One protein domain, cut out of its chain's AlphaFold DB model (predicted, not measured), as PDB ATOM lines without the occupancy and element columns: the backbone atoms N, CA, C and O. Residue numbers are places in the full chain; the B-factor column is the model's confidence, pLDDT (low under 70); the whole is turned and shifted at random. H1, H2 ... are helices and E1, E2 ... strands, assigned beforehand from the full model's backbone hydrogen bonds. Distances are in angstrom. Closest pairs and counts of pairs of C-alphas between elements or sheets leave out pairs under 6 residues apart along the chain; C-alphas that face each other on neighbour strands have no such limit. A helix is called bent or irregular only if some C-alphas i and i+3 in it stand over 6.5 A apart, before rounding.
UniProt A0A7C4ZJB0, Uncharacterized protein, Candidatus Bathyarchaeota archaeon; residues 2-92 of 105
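AT A GLANCE: This is residues 2 to 92 of the 105 residues of an uncharacterized protein of Candidatus Bathyarchaeota archaeon (UniProt A0A7C4ZJB0). A small antiparallel sheet of three strands, with the short helix H4 over it, makes the core, and two longer helices, H1 and H2, reach away from it toward one end of the domain, running opposite ways. H5 sits at the other end, away from the sheet, and the little helix H3 packs on H2. The printed part has 91 residues, with five named helices and three named strands in the order H1, E1, H2, H3, E2, E3, H4, H5; the sheet's order is E1, E2, E3, and the class is mostly helix. It is compact, with a radius of gyration of the C-alphas of 13.2 A, yet elongated, spanning 44 by 28 by 19 A.

IN THESE COORDINATES: H1, residues 2 to 15, begins with C-alpha 2 at (291.312, 588.252, 511.111) and is 20.1 A long. E1 is residues 16 to 18, 6.8 A. H2, residues 21 to 39, is the longest helix, 26.9 A, and ends with C-alpha 39 at (293.509, 597.795, 506.047). H3 is residues 46 to 49, 5.6 A. E2 is residues 54 to 58, 12.3 A, and E3 residues 63 to 66, 9.9 A. H4, residues 72 to 79, 9.3 A, is only just irregular: C-alphas 76 and 79 are 6.9 A apart. H5, residues 81 to 88, 9.9 A, ends with C-alpha 88 at (286.954, 566.676, 486.004).

HOW THE PARTS SIT: E1 and E2 are antiparallel, with N 17 and O 57 2.8 A apart, within hydrogen-bond range. E2 and E3 form an antiparallel hairpin, with N 56 and O 64 2.8 A apart, also within range. H4 is on the sheet at a height of 9.9 A, over E2, and runs along the strands at 10 degrees to E2 on the local plane. H1 only grazes the sheet with residues 10 to 15, and H2 with residues 22 to 27. H1 touches H4 with residues 11 to 15 alone, the closest C-alphas being those of Tyr 12 and Ala 77, 5.7 A; at 71 degrees they are only just about perpendicular. H2 touches H3 with residues 30 to 34 alone, the closest C-alphas being those of Ala 30 and Tyr 49, 4.8 A. H1 and H2 are only just apart, 8.4 A at the closest C-alphas. H5 is close to H4 but not clearly touching, the closest C-alphas being those of Thr 75 and Arg 81, 7.5 A. In H1, H2 and H4 every O i to N i+4 pair is within hydrogen-bond range, in H5 3 of 4, and H3 is too short for such a pair.

THE WHOLE: The C-alphas farthest apart are those of Arg 40 and Leu 91, 44.3 A. The printed part has no cut and no long link. The mean pLDDT of the printed part is 81.6, and residues 2 to 9 are under 70.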
ATOM      1  N   PHE A   2     290.038 588.271 511.862       48.81
ATOM      2  CA  PHE A   2     291.312 588.252 511.111       48.81
ATOM      3  C   PHE A   2     291.718 586.850 510.605       48.81
ATOM      4  O   PHE A   2     292.263 586.710 509.514       48.81
ATOM      5  N   SER A   3     291.394 585.808 511.376       56.91
ATOM      6  CA  SER A   3     291.782 584.416 511.113       56.91
ATOM      7  C   SER A   3     291.193 583.829 509.825       56.91
ATOM      8  O   SER A   3     291.894 583.130 509.104       56.91
ATOM      9  N   GLY A   4     289.933 584.135 509.497       61.41
ATOM     10  CA  GLY A   4     289.248 583.527 508.349       61.41
ATOM     11  C   GLY A   4     289.742 584.018 506.985       61.41
ATOM     12  O   GLY A   4     289.786 583.245 506.035       61.41
ATOM     13  N   LEU A   5     290.135 585.290 506.875       60.88
ATOM     14  CA  LEU A   5     290.634 585.869 505.621       60.88
ATOM     15  C   LEU A   5     292.097 585.509 505.379       60.88
ATOM     16  O   LEU A   5     292.447 585.127 504.268       60.88
ATOM     17  N   LEU A   6     292.923 585.538 506.430       65.62
ATOM     18  CA  LEU A   6     294.305 585.073 506.348       65.62
ATOM     19  C   LEU A   6     294.357 583.590 505.954       65.62
ATOM     20  O   LEU A   6     295.106 583.223 505.058       65.62
ATOM     21  N   ALA A   7     293.502 582.755 506.558       69.12
ATOM     22  CA  ALA A   7     293.397 581.340 506.212       69.12
ATOM     23  C   ALA A   7     292.994 581.119 504.746       69.12
ATOM     24  O   ALA A   7     293.528 580.217 504.105       69.12
ATOM     25  N   LYS A   8     292.102 581.950 504.186       66.62
ATOM     26  CA  LYS A   8     291.727 581.885 502.763       66.62
ATOM     27  C   LYS A   8     292.891 582.256 501.846       66.62
ATOM     28  O   LYS A   8     293.200 581.484 500.946       66.62
ATOM     29  N   SER A   9     293.576 583.367 502.109       66.62
ATOM     30  CA  SER A   9     294.730 583.789 501.303       66.62
ATOM     31  C   SER A   9     295.875 582.774 501.374       66.62
ATOM     32  O   SER A   9     296.454 582.424 500.351       66.62
ATOM     33  N   ILE A  10     296.154 582.236 502.565       72.12
ATOM     34  CA  ILE A  10     297.114 581.141 502.771       72.12
ATOM     35  C   ILE A  10     296.677 579.912 501.969       72.12
ATOM     36  O   ILE A  10     297.464 579.374 501.196       72.12
ATOM     37  N   SER A  11     295.413 579.502 502.085       70.31
ATOM     38  CA  SER A  11     294.870 578.373 501.330       70.31
ATOM     39  C   SER A  11     295.059 578.554 499.821       70.31
ATOM     40  O   SER A  11     295.492 577.617 499.158       70.31
ATOM     41  N   TYR A  12     294.826 579.748 499.274       74.06
ATOM     42  CA  TYR A  12     295.050 580.016 497.851       74.06
ATOM     43  C   TYR A  12     296.523 579.851 497.473       74.06
ATOM     44  O   TYR A  12     296.832 579.105 496.549       74.06
ATOM     45  N   TYR A  13     297.432 580.484 498.221       72.56
ATOM     46  CA  TYR A  13     298.872 580.435 497.944       72.56
ATOM     47  C   TYR A  13     299.467 579.027 498.053       72.56
ATOM     48  O   TYR A  13     300.355 578.667 497.281       72.56
ATOM     49  N   PHE A  14     299.007 578.224 499.013       75.81
ATOM     50  CA  PHE A  14     299.540 576.876 499.211       75.81
ATOM     51  C   PHE A  14     298.897 575.837 498.288       75.81
ATOM     52  O   PHE A  14     299.583 574.897 497.880       75.81
ATOM     53  N   ASN A  15     297.618 575.997 497.928       76.19
ATOM     54  CA  ASN A  15     296.938 575.060 497.030       76.19
ATOM     55  C   ASN A  15     297.223 575.328 495.551       76.19
ATOM     56  O   ASN A  15     297.044 574.418 494.738       76.19
ATOM     57  N   VAL A  16     297.652 576.545 495.205       78.69
ATOM     58  CA  VAL A  16     297.788 577.008 493.826       78.69
ATOM     59  C   VAL A  16     299.097 577.781 493.648       78.69
ATOM     60  O   VAL A  16     299.355 578.764 494.335       78.69
ATOM     61  N   ARG A  17     299.940 577.340 492.706       81.38
ATOM     62  CA  ARG A  17     301.268 577.915 492.442       81.38
ATOM     63  C   ARG A  17     301.338 578.512 491.036       81.38
ATOM     64  O   ARG A  17     301.149 577.769 490.074       81.38
ATOM     65  N   PRO A  18     301.622 579.812 490.867       83.25
ATOM     66  CA  PRO A  18     301.836 580.379 489.538       83.25
ATOM     67  C   PRO A  18     303.034 579.728 488.839       83.25
ATOM     68  O   PRO A  18     304.041 579.415 489.468       83.25
ATOM     69  N   LEU A  19     302.935 579.534 487.523       85.50
ATOM     70  CA  LEU A  19     304.019 578.938 486.731       85.50
ATOM     71  C   LEU A  19     304.987 579.965 486.139       85.50
ATOM     72  O   LEU A  19     306.141 579.646 485.869       85.50
ATOM     73  N   THR A  20     304.524 581.193 485.917       87.19
ATOM     74  CA  THR A  20     305.311 582.237 485.251       87.19
ATOM     75  C   THR A  20     305.719 583.328 486.233       87.19
ATOM     76  O   THR A  20     305.005 583.609 487.199       87.19
ATOM     77  N   LEU A  21     306.851 583.994 485.978       88.56
ATOM     78  CA  LEU A  21     307.279 585.170 486.753       88.56
ATOM     79  C   LEU A  21     306.223 586.282 486.712       88.56
ATOM     80  O   LEU A  21     305.916 586.889 487.735       88.56
ATOM     81  N   ARG A  22     305.597 586.486 485.544       88.31
ATOM     82  CA  ARG A  22     304.469 587.412 485.380       88.31
ATOM     83  C   ARG A  22     303.303 587.045 486.298       88.31
ATOM     84  O   ARG A  22     302.751 587.926 486.947       88.31
ATOM     85  N   GLY A  23     302.964 585.759 486.389       87.00
ATOM     86  CA  GLY A  23     301.926 585.258 487.285       87.00
ATOM     87  C   GLY A  23     302.239 585.505 488.761       87.00
ATOM     88  O   GLY A  23     301.381 585.990 489.495       87.00
ATOM     89  N   HIS A  24     303.483 585.256 489.180       87.88
ATOM     90  CA  HIS A  24     303.945 585.564 490.538       87.88
ATOM     91  C   HIS A  24     303.822 587.056 490.853       87.88
ATOM     92  O   HIS A  24     303.265 587.425 491.884       87.88
ATOM     93  N   TYR A  25     304.300 587.914 489.950       90.69
ATOM     94  CA  TYR A  25     304.222 589.364 490.109       90.69
ATOM     95  C   TYR A  25     302.769 589.856 490.192       90.69
ATOM     96  O   TYR A  25     302.433 590.701 491.019       90.69
ATOM     97  N   CYS A  26     301.887 589.279 489.378       89.81
ATOM     98  CA  CYS A  26     300.467 589.609 489.364       89.81
ATOM     99  C   CYS A  26     299.769 589.221 490.673       89.81
ATOM    100  O   CYS A  26     299.063 590.046 491.250       89.81
ATOM    101  N   LEU A  27     300.028 588.014 491.190       87.75
ATOM    102  CA  LEU A  27     299.508 587.574 492.487       87.75
ATOM    103  C   LEU A  27     300.065 588.404 493.646       87.75
ATOM    104  O   LEU A  27     299.314 588.766 494.546       87.75
ATOM    105  N   LEU A  28     301.356 588.747 493.621       89.19
ATOM    106  CA  LEU A  28     301.966 589.595 494.645       89.19
ATOM    107  C   LEU A  28     301.315 590.984 494.672       89.19
ATOM    108  O   LEU A  28     300.896 591.448 495.730       89.19
ATOM    109  N   ASN A  29     301.173 591.626 493.512       91.56
ATOM    110  CA  ASN A  29     300.525 592.932 493.412       91.56
ATOM    111  C   ASN A  29     299.050 592.882 493.822       91.56
ATOM    112  O   ASN A  29     298.590 593.782 494.526       91.56
ATOM    113  N   ALA A  30     298.319 591.836 493.426       89.38
ATOM    114  CA  ALA A  30     296.941 591.623 493.858       89.38
ATOM    115  C   ALA A  30     296.858 591.483 495.385       89.38
ATOM    116  O   ALA A  30     296.022 592.129 496.011       89.38
ATOM    117  N   SER A  31     297.775 590.732 496.001       88.12
ATOM    118  CA  SER A  31     297.872 590.570 497.457       88.12
ATOM    119  C   SER A  31     298.167 591.873 498.180       88.12
ATOM    120  O   SER A  31     297.509 592.174 499.175       88.12
ATOM    121  N   LEU A  32     299.101 592.676 497.672       91.25
ATOM    122  CA  LEU A  32     299.416 593.986 498.244       91.25
ATOM    123  C   LEU A  32     298.228 594.949 498.129       91.25
ATOM    124  O   LEU A  32     297.878 595.616 499.103       91.25
ATOM    125  N   ALA A  33     297.573 594.998 496.967       91.19
ATOM    126  CA  ALA A  33     296.411 595.852 496.736       91.19
ATOM    127  C   ALA A  33     295.204 595.429 497.589       91.19
ATOM    128  O   ALA A  33     294.529 596.279 498.182       91.19
ATOM    129  N   TRP A  34     294.963 594.123 497.693       90.62
ATOM    130  CA  TRP A  34     293.927 593.548 498.541       90.62
ATOM    131  C   TRP A  34     294.192 593.846 500.018       90.62
ATOM    132  O   TRP A  34     293.305 594.358 500.696       90.62
ATOM    133  N   LEU A  35     295.416 593.612 500.506       88.62
ATOM    134  CA  LEU A  35     295.796 593.887 501.893       88.62
ATOM    135  C   LEU A  35     295.676 595.380 502.218       88.62
ATOM    136  O   LEU A  35     295.102 595.740 503.242       88.62
ATOM    137  N   SER A  36     296.155 596.253 501.330       92.38
ATOM    138  CA  SER A  36     296.019 597.705 501.482       92.38
ATOM    139  C   SER A  36     294.550 598.127 501.583       92.38
ATOM    140  O   SER A  36     294.176 598.895 502.469       92.38
ATOM    141  N   SER A  37     293.692 597.578 500.720       90.62
ATOM    142  CA  SER A  37     292.256 597.871 500.725       90.62
ATOM    143  C   SER A  37     291.565 597.325 501.973       90.62
ATOM    144  O   SER A  37     290.734 598.012 502.565       90.62
ATOM    145  N   TYR A  38     291.966 596.138 502.427       87.12
ATOM    146  CA  TYR A  38     291.478 595.536 503.662       87.12
ATOM    147  C   TYR A  38     291.835 596.380 504.892       87.12
ATOM    148  O   TYR A  38     290.968 596.630 505.729       87.12
ATOM    149  N   LEU A  39     293.073 596.883 504.980       90.62
ATOM    150  CA  LEU A  39     293.509 597.795 506.047       90.62
ATOM    151  C   LEU A  39     292.738 599.123 506.035       90.62
ATOM    152  O   LEU A  39     292.513 599.713 507.087       90.62
ATOM    153  N   ARG A  40     292.273 599.564 504.862       92.19
ATOM    154  CA  ARG A  40     291.383 600.727 504.693       92.19
ATOM    155  C   ARG A  40     289.905 600.415 504.974       92.19
ATOM    156  O   ARG A  40     289.057 601.277 504.772       92.19
ATOM    157  N   GLY A  41     289.575 599.194 505.399       90.75
ATOM    158  CA  GLY A  41     288.208 598.761 505.697       90.75
ATOM    159  C   GLY A  41     287.375 598.349 504.477       90.75
ATOM    160  O   GLY A  41     286.221 597.950 504.635       90.75
ATOM    161  N   ILE A  42     287.938 598.380 503.265       88.75
ATOM    162  CA  ILE A  42     287.249 597.977 502.036       88.75
ATOM    163  C   ILE A  42     287.269 596.451 501.928       88.75
ATOM    164  O   ILE A  42     288.326 595.824 501.842       88.75
ATOM    165  N   ARG A  43     286.084 595.836 501.877       83.56
ATOM    166  CA  ARG A  43     285.930 594.379 501.767       83.56
ATOM    167  C   ARG A  43     285.494 593.973 500.371       83.56
ATOM    168  O   ARG A  43     284.314 593.763 500.121       83.56
ATOM    169  N   LYS A  44     286.466 593.845 499.470       84.44
ATOM    170  CA  LYS A  44     286.259 593.193 498.172       84.44
ATOM    171  C   LYS A  44     286.945 591.822 498.136       84.44
ATOM    172  O   LYS A  44     287.958 591.644 498.822       84.44
ATOM    173  N   PRO A  45     286.411 590.867 497.354       82.38
ATOM    174  CA  PRO A  45     287.064 589.585 497.101       82.38
ATOM    175  C   PRO A  45     288.484 589.783 496.548       82.38
ATOM    176  O   PRO A  45     288.735 590.748 495.822       82.38
ATOM    177  N   PHE A  46     289.414 588.891 496.901       82.81
ATOM    178  CA  PHE A  46     290.815 588.948 496.453       82.81
ATOM    179  C   PHE A  46     290.917 588.989 494.923       82.81
ATOM    180  O   PHE A  46     291.705 589.728 494.344       82.81
ATOM    181  N   GLU A  47     290.034 588.246 494.280       82.69
ATOM    182  CA  GLU A  47     289.925 588.052 492.846       82.69
ATOM    183  C   GLU A  47     289.667 589.362 492.090       82.69
ATOM    184  O   GLU A  47     290.166 589.554 490.985       82.69
ATOM    185  N   SER A  48     288.990 590.324 492.728       85.50
ATOM    186  CA  SER A  48     288.782 591.666 492.161       85.50
ATOM    187  C   SER A  48     290.070 592.490 492.032       85.50
ATOM    188  O   SER A  48     290.093 593.494 491.322       85.50
ATOM    189  N   TYR A  49     291.145 592.079 492.708       87.38
ATOM    190  CA  TYR A  49     292.460 592.720 492.643       87.38
ATOM    191  C   TYR A  49     293.397 592.029 491.646       87.38
ATOM    192  O   TYR A  49     294.483 592.549 491.371       87.38
ATOM    193  N   LEU A  50     292.990 590.890 491.077       88.12
ATOM    194  CA  LEU A  50     293.753 590.180 490.060       88.12
ATOM    195  C   LEU A  50     293.593 590.888 488.707       88.12
ATOM    196  O   LEU A  50     292.536 590.831 488.087       88.12
ATOM    197  N   LYS A  51     294.649 591.575 488.256       87.69
ATOM    198  CA  LYS A  51     294.632 592.407 487.035       87.69
ATOM    199  C   LYS A  51     295.074 591.691 485.760       87.69
ATOM    200  O   LYS A  51     295.135 592.312 484.703       87.69
ATOM    201  N   CYS A  52     295.466 590.430 485.855       87.62
ATOM    202  CA  CYS A  52     295.926 589.668 484.709       87.62
ATOM    203  C   CYS A  52     295.593 588.192 484.880       87.62
ATOM    204  O   CYS A  52     295.494 587.710 486.008       87.62
ATOM    205  N   ASP A  53     295.456 587.496 483.760       88.12
ATOM    206  CA  ASP A  53     295.253 586.055 483.773       88.12
ATOM    207  C   ASP A  53     296.519 585.362 484.272       88.12
ATOM    208  O   ASP A  53     297.646 585.729 483.910       88.12
ATOM    209  N   VAL A  54     296.337 584.352 485.118       86.88
ATOM    210  CA  VAL A  54     297.449 583.624 485.723       86.88
ATOM    211  C   VAL A  54     297.298 582.141 485.449       86.88
ATOM    212  O   VAL A  54     296.325 581.511 485.857       86.88
ATOM    213  N   VAL A  55     298.311 581.570 484.798       86.62
ATOM    214  CA  VAL A  55     298.454 580.118 484.715       86.62
ATOM    215  C   VAL A  55     298.986 579.612 486.044       86.62
ATOM    216  O   VAL A  55     300.061 580.023 486.504       86.62
ATOM    217  N   VAL A  56     298.237 578.703 486.644       84.81
ATOM    218  CA  VAL A  56     298.527 578.155 487.954       84.81
ATOM    219  C   VAL A  56     298.543 576.635 487.938       84.81
ATOM    220  O   VAL A  56     297.805 575.989 487.199       84.81
ATOM    221  N   LYS A  57     299.393 576.065 488.785       85.25
ATOM    222  CA  LYS A  57     299.490 574.636 489.049       85.25
ATOM    223  C   LYS A  57     298.908 574.333 490.421       85.25
ATOM    224  O   LYS A  57     299.344 574.916 491.414       85.25
ATOM    225  N   THR A  58     297.946 573.425 490.492       80.44
ATOM    226  CA  THR A  58     297.395 572.957 491.766       80.44
ATOM    227  C   THR A  58     298.357 572.001 492.470       80.44
ATOM    228  O   THR A  58     299.283 571.455 491.865       80.44
ATOM    229  N   TRP A  59     298.133 571.775 493.767       77.44
ATOM    230  CA  TRP A  59     298.926 570.858 494.599       77.44
ATOM    231  C   TRP A  59     299.026 569.424 494.044       77.44
ATOM    232  O   TRP A  59     300.013 568.744 494.305       77.44
ATOM    233  N   ASP A  60     298.042 568.978 493.261       77.25
ATOM    234  CA  ASP A  60     297.990 567.659 492.615       77.25
ATOM    235  C   ASP A  60     298.438 567.664 491.147       77.25
ATOM    236  O   ASP A  60     298.261 566.686 490.427       77.25
ATOM    237  N   GLY A  61     299.055 568.755 490.697       77.88
ATOM    238  CA  GLY A  61     299.779 568.801 489.432       77.88
ATOM    239  C   GLY A  61     298.975 569.245 488.214       77.88
ATOM    240  O   GLY A  61     299.573 569.389 487.147       77.88
ATOM    241  N   PHE A  62     297.679 569.521 488.363       80.50
ATOM    242  CA  PHE A  62     296.843 570.043 487.283       80.50
ATOM    243  C   PHE A  62     297.135 571.515 487.007       80.50
ATOM    244  O   PHE A  62     297.484 572.279 487.908       80.50
ATOM    245  N   LEU A  63     296.994 571.902 485.742       82.62
ATOM    246  CA  LEU A  63     297.177 573.274 485.290       82.62
ATOM    247  C   LEU A  63     295.822 573.908 485.013       82.62
ATOM    248  O   LEU A  63     294.979 573.300 484.358       82.62
ATOM    249  N   PHE A  64     295.650 575.134 485.486       82.50
ATOM    250  CA  PHE A  64     294.462 575.942 485.261       82.50
ATOM    251  C   PHE A  64     294.860 577.365 484.877       82.50
ATOM    252  O   PHE A  64     295.953 577.830 485.213       82.50
ATOM    253  N   ILE A  65     293.956 578.063 484.197       85.69
ATOM    254  CA  ILE A  65     294.050 579.503 483.962       85.69
ATOM    255  C   ILE A  65     293.022 580.162 484.875       85.69
ATOM    256  O   ILE A  65     291.841 579.855 484.786       85.69
ATOM    257  N   ALA A  66     293.476 581.043 485.761       86.00
ATOM    258  CA  ALA A  66     292.597 581.905 486.537       86.00
ATOM    259  C   ALA A  66     292.484 583.258 485.830       86.00
ATOM    260  O   ALA A  66     293.497 583.956 485.697       86.00
ATOM    261  N   ARG A  67     291.281 583.621 485.368       86.94
ATOM    262  CA  ARG A  67     291.055 584.873 484.637       86.94
ATOM    263  C   ARG A  67     291.029 586.080 485.572       86.94
ATOM    264  O   ARG A  67     290.495 586.017 486.685       86.94
ATOM    265  N   ALA A  68     291.564 587.201 485.104       86.75
ATOM    266  CA  ALA A  68     291.538 588.476 485.812       86.75
ATOM    267  C   ALA A  68     290.106 588.885 486.195       86.75
ATOM    268  O   ALA A  68     289.187 588.801 485.384       86.75
ATOM    269  N   GLY A  69     289.911 589.356 487.429       82.00
ATOM    270  CA  GLY A  69     288.609 589.842 487.902       82.00
ATOM    271  C   GLY A  69     287.525 588.774 488.096       82.00
ATOM    272  O   GLY A  69     286.402 589.131 488.447       82.00
ATOM    273  N   THR A  70     287.831 587.488 487.906       84.38
ATOM    274  CA  THR A  70     286.871 586.381 488.055       84.38
ATOM    275  C   THR A  70     287.144 585.549 489.304       84.38
ATOM    276  O   THR A  70     288.260 585.522 489.817       84.38
ATOM    277  N   GLN A  71     286.142 584.800 489.767       82.75
ATOM    278  CA  GLN A  71     286.292 583.905 490.917       82.75
ATOM    279  C   GLN A  71     287.076 582.618 490.620       82.75
ATOM    280  O   GLN A  71     287.221 581.788 491.512       82.75
ATOM    281  N   ASP A  72     287.640 582.457 489.418       83.50
ATOM    282  CA  ASP A  72     288.300 581.222 488.989       83.50
ATOM    283  C   ASP A  72     289.356 580.742 489.993       83.50
ATOM    284  O   ASP A  72     289.408 579.559 490.323       83.50
ATOM    285  N   LEU A  73     290.173 581.651 490.541       80.81
ATOM    286  CA  LEU A  73     291.209 581.280 491.508       80.81
ATOM    287  C   LEU A  73     290.612 580.662 492.785       80.81
ATOM    288  O   LEU A  73     291.162 579.689 493.303       80.81
ATOM    289  N   TYR A  74     289.476 581.181 493.265       80.69
ATOM    290  CA  TYR A  74     288.739 580.595 494.387       80.69
ATOM    291  C   TYR A  74     288.171 579.229 494.032       80.69
ATOM    292  O   TYR A  74     288.287 578.290 494.821       80.69
ATOM    293  N   THR A  75     287.572 579.116 492.851       82.06
ATOM    294  CA  THR A  75     286.948 577.889 492.360       82.06
ATOM    295  C   THR A  75     287.969 576.761 492.251       82.06
ATOM    296  O   THR A  75     287.777 575.693 492.835       82.06
ATOM    297  N   ILE A  76     289.110 577.044 491.614       79.44
ATOM    298  CA  ILE A  76     290.233 576.117 491.427       79.44
ATOM    299  C   ILE A  76     290.845 575.703 492.773       79.44
ATOM    300  O   ILE A  76     291.176 574.532 492.979       79.44
ATOM    301  N   ALA A  77     291.038 576.660 493.687       76.56
ATOM    302  CA  ALA A  77     291.731 576.414 494.949       76.56
ATOM    303  C   ALA A  77     290.837 575.777 496.024       76.56
ATOM    304  O   ALA A  77     291.337 575.041 496.880       76.56
ATOM    305  N   VAL A  78     289.542 576.110 496.035       75.38
ATOM    306  CA  VAL A  78     288.660 575.873 497.183       75.38
ATOM    307  C   VAL A  78     287.263 575.412 496.780       75.38
ATOM    308  O   VAL A  78     286.873 574.330 497.212       75.38
ATOM    309  N   ALA A  79     286.504 576.223 496.032       77.31
ATOM    310  CA  ALA A  79     285.045 576.077 495.961       77.31
ATOM    311  C   ALA A  79     284.598 574.755 495.321       77.31
ATOM    312  O   ALA A  79     283.701 574.110 495.849       77.31
ATOM    313  N   GLU A  80     285.276 574.321 494.258       78.81
ATOM    314  CA  GLU A  80     284.886 573.141 493.473       78.81
ATOM    315  C   GLU A  80     285.900 572.002 493.604       78.81
ATOM    316  O   GLU A  80     286.140 571.213 492.691       78.81
ATOM    317  N   ARG A  81     286.565 571.899 494.763       75.56
ATOM    318  CA  ARG A  81     287.603 570.877 494.966       75.56
ATOM    319  C   ARG A  81     287.050 569.454 494.819       75.56
ATOM    320  O   ARG A  81     287.804 568.566 494.415       75.56
ATOM    321  N   PHE A  82     285.779 569.225 495.153       79.38
ATOM    322  CA  PHE A  82     285.133 567.916 495.046       79.38
ATOM    323  C   PHE A  82     284.848 567.551 493.586       79.38
ATOM    324  O   PHE A  82     285.269 566.491 493.128       79.38
ATOM    325  N   GLU A  83     284.196 568.442 492.848       81.50
ATOM    326  CA  GLU A  83     283.830 568.304 491.440       81.50
ATOM    327  C   GLU A  83     285.090 568.181 490.582       81.50
ATOM    328  O   GLU A  83     285.222 567.258 489.775       81.50
ATOM    329  N   LEU A  84     286.089 569.031 490.842       77.88
ATOM    330  CA  LEU A  84     287.384 568.934 490.182       77.88
ATOM    331  C   LEU A  84     288.031 567.571 490.436       77.88
ATOM    332  O   LEU A  84     288.558 566.966 489.510       77.88
ATOM    333  N   LYS A  85     287.991 567.058 491.674       79.56
ATOM    334  CA  LYS A  85     288.615 565.774 492.028       79.56
ATOM    335  C   LYS A  85     287.892 564.567 491.439       79.56
ATOM    336  O   LYS A  85     288.564 563.648 490.981       79.56
ATOM    337  N   ASN A  86     286.567 564.546 491.490       81.62
ATOM    338  CA  ASN A  86     285.792 563.341 491.200       81.62
ATOM    339  C   ASN A  86     285.231 563.314 489.781       81.62
ATOM    340  O   ASN A  86     284.986 562.231 489.261       81.62
ATOM    341  N   TRP A  87     285.002 564.473 489.163       82.31
ATOM    342  CA  TRP A  87     284.349 564.560 487.856       82.31
ATOM    343  C   TRP A  87     285.323 565.022 486.777       82.31
ATOM    344  O   TRP A  87     285.446 564.369 485.746       82.31
ATOM    345  N   PHE A  88     286.072 566.099 487.023       78.38
ATOM    346  CA  PHE A  88     286.954 566.676 486.004       78.38
ATOM    347  C   PHE A  88     288.268 565.897 485.837       78.38
ATOM    348  O   PHE A  88     288.597 565.412 484.755       78.38
ATOM    349  N   LYS A  89     289.034 565.750 486.923       77.00
ATOM    350  CA  LYS A  89     290.392 565.180 486.901       77.00
ATOM    351  C   LYS A  89     290.469 563.737 486.390       77.00
ATOM    352  O   LYS A  89     291.402 563.463 485.638       77.00
ATOM    353  N   PRO A  90     289.529 562.825 486.714       81.38
ATOM    354  CA  PRO A  90     289.568 561.456 486.193       81.38
ATOM    355  C   PRO A  90     289.396 561.377 484.672       81.38
ATOM    356  O   PRO A  90     289.843 560.414 484.053       81.38
ATOM    357  N   LEU A  91     288.762 562.387 484.068       78.81
ATOM    358  CA  LEU A  91     288.509 562.458 482.629       78.81
ATOM    359  C   LEU A  91     289.593 563.246 481.874       78.81
ATOM    360  O   LEU A  91     289.770 563.062 480.670       78.81
ATOM    361  N   ALA A  92     290.360 564.088 482.569       73.19
ATOM    362  CA  ALA A  92     291.418 564.907 481.987       73.19
ATOM    363  C   ALA A  92     292.705 564.087 481.734       73.19
ATOM    364  O   ALA A  92     293.601 564.015 482.575       73.19
TER     365      ALA A  92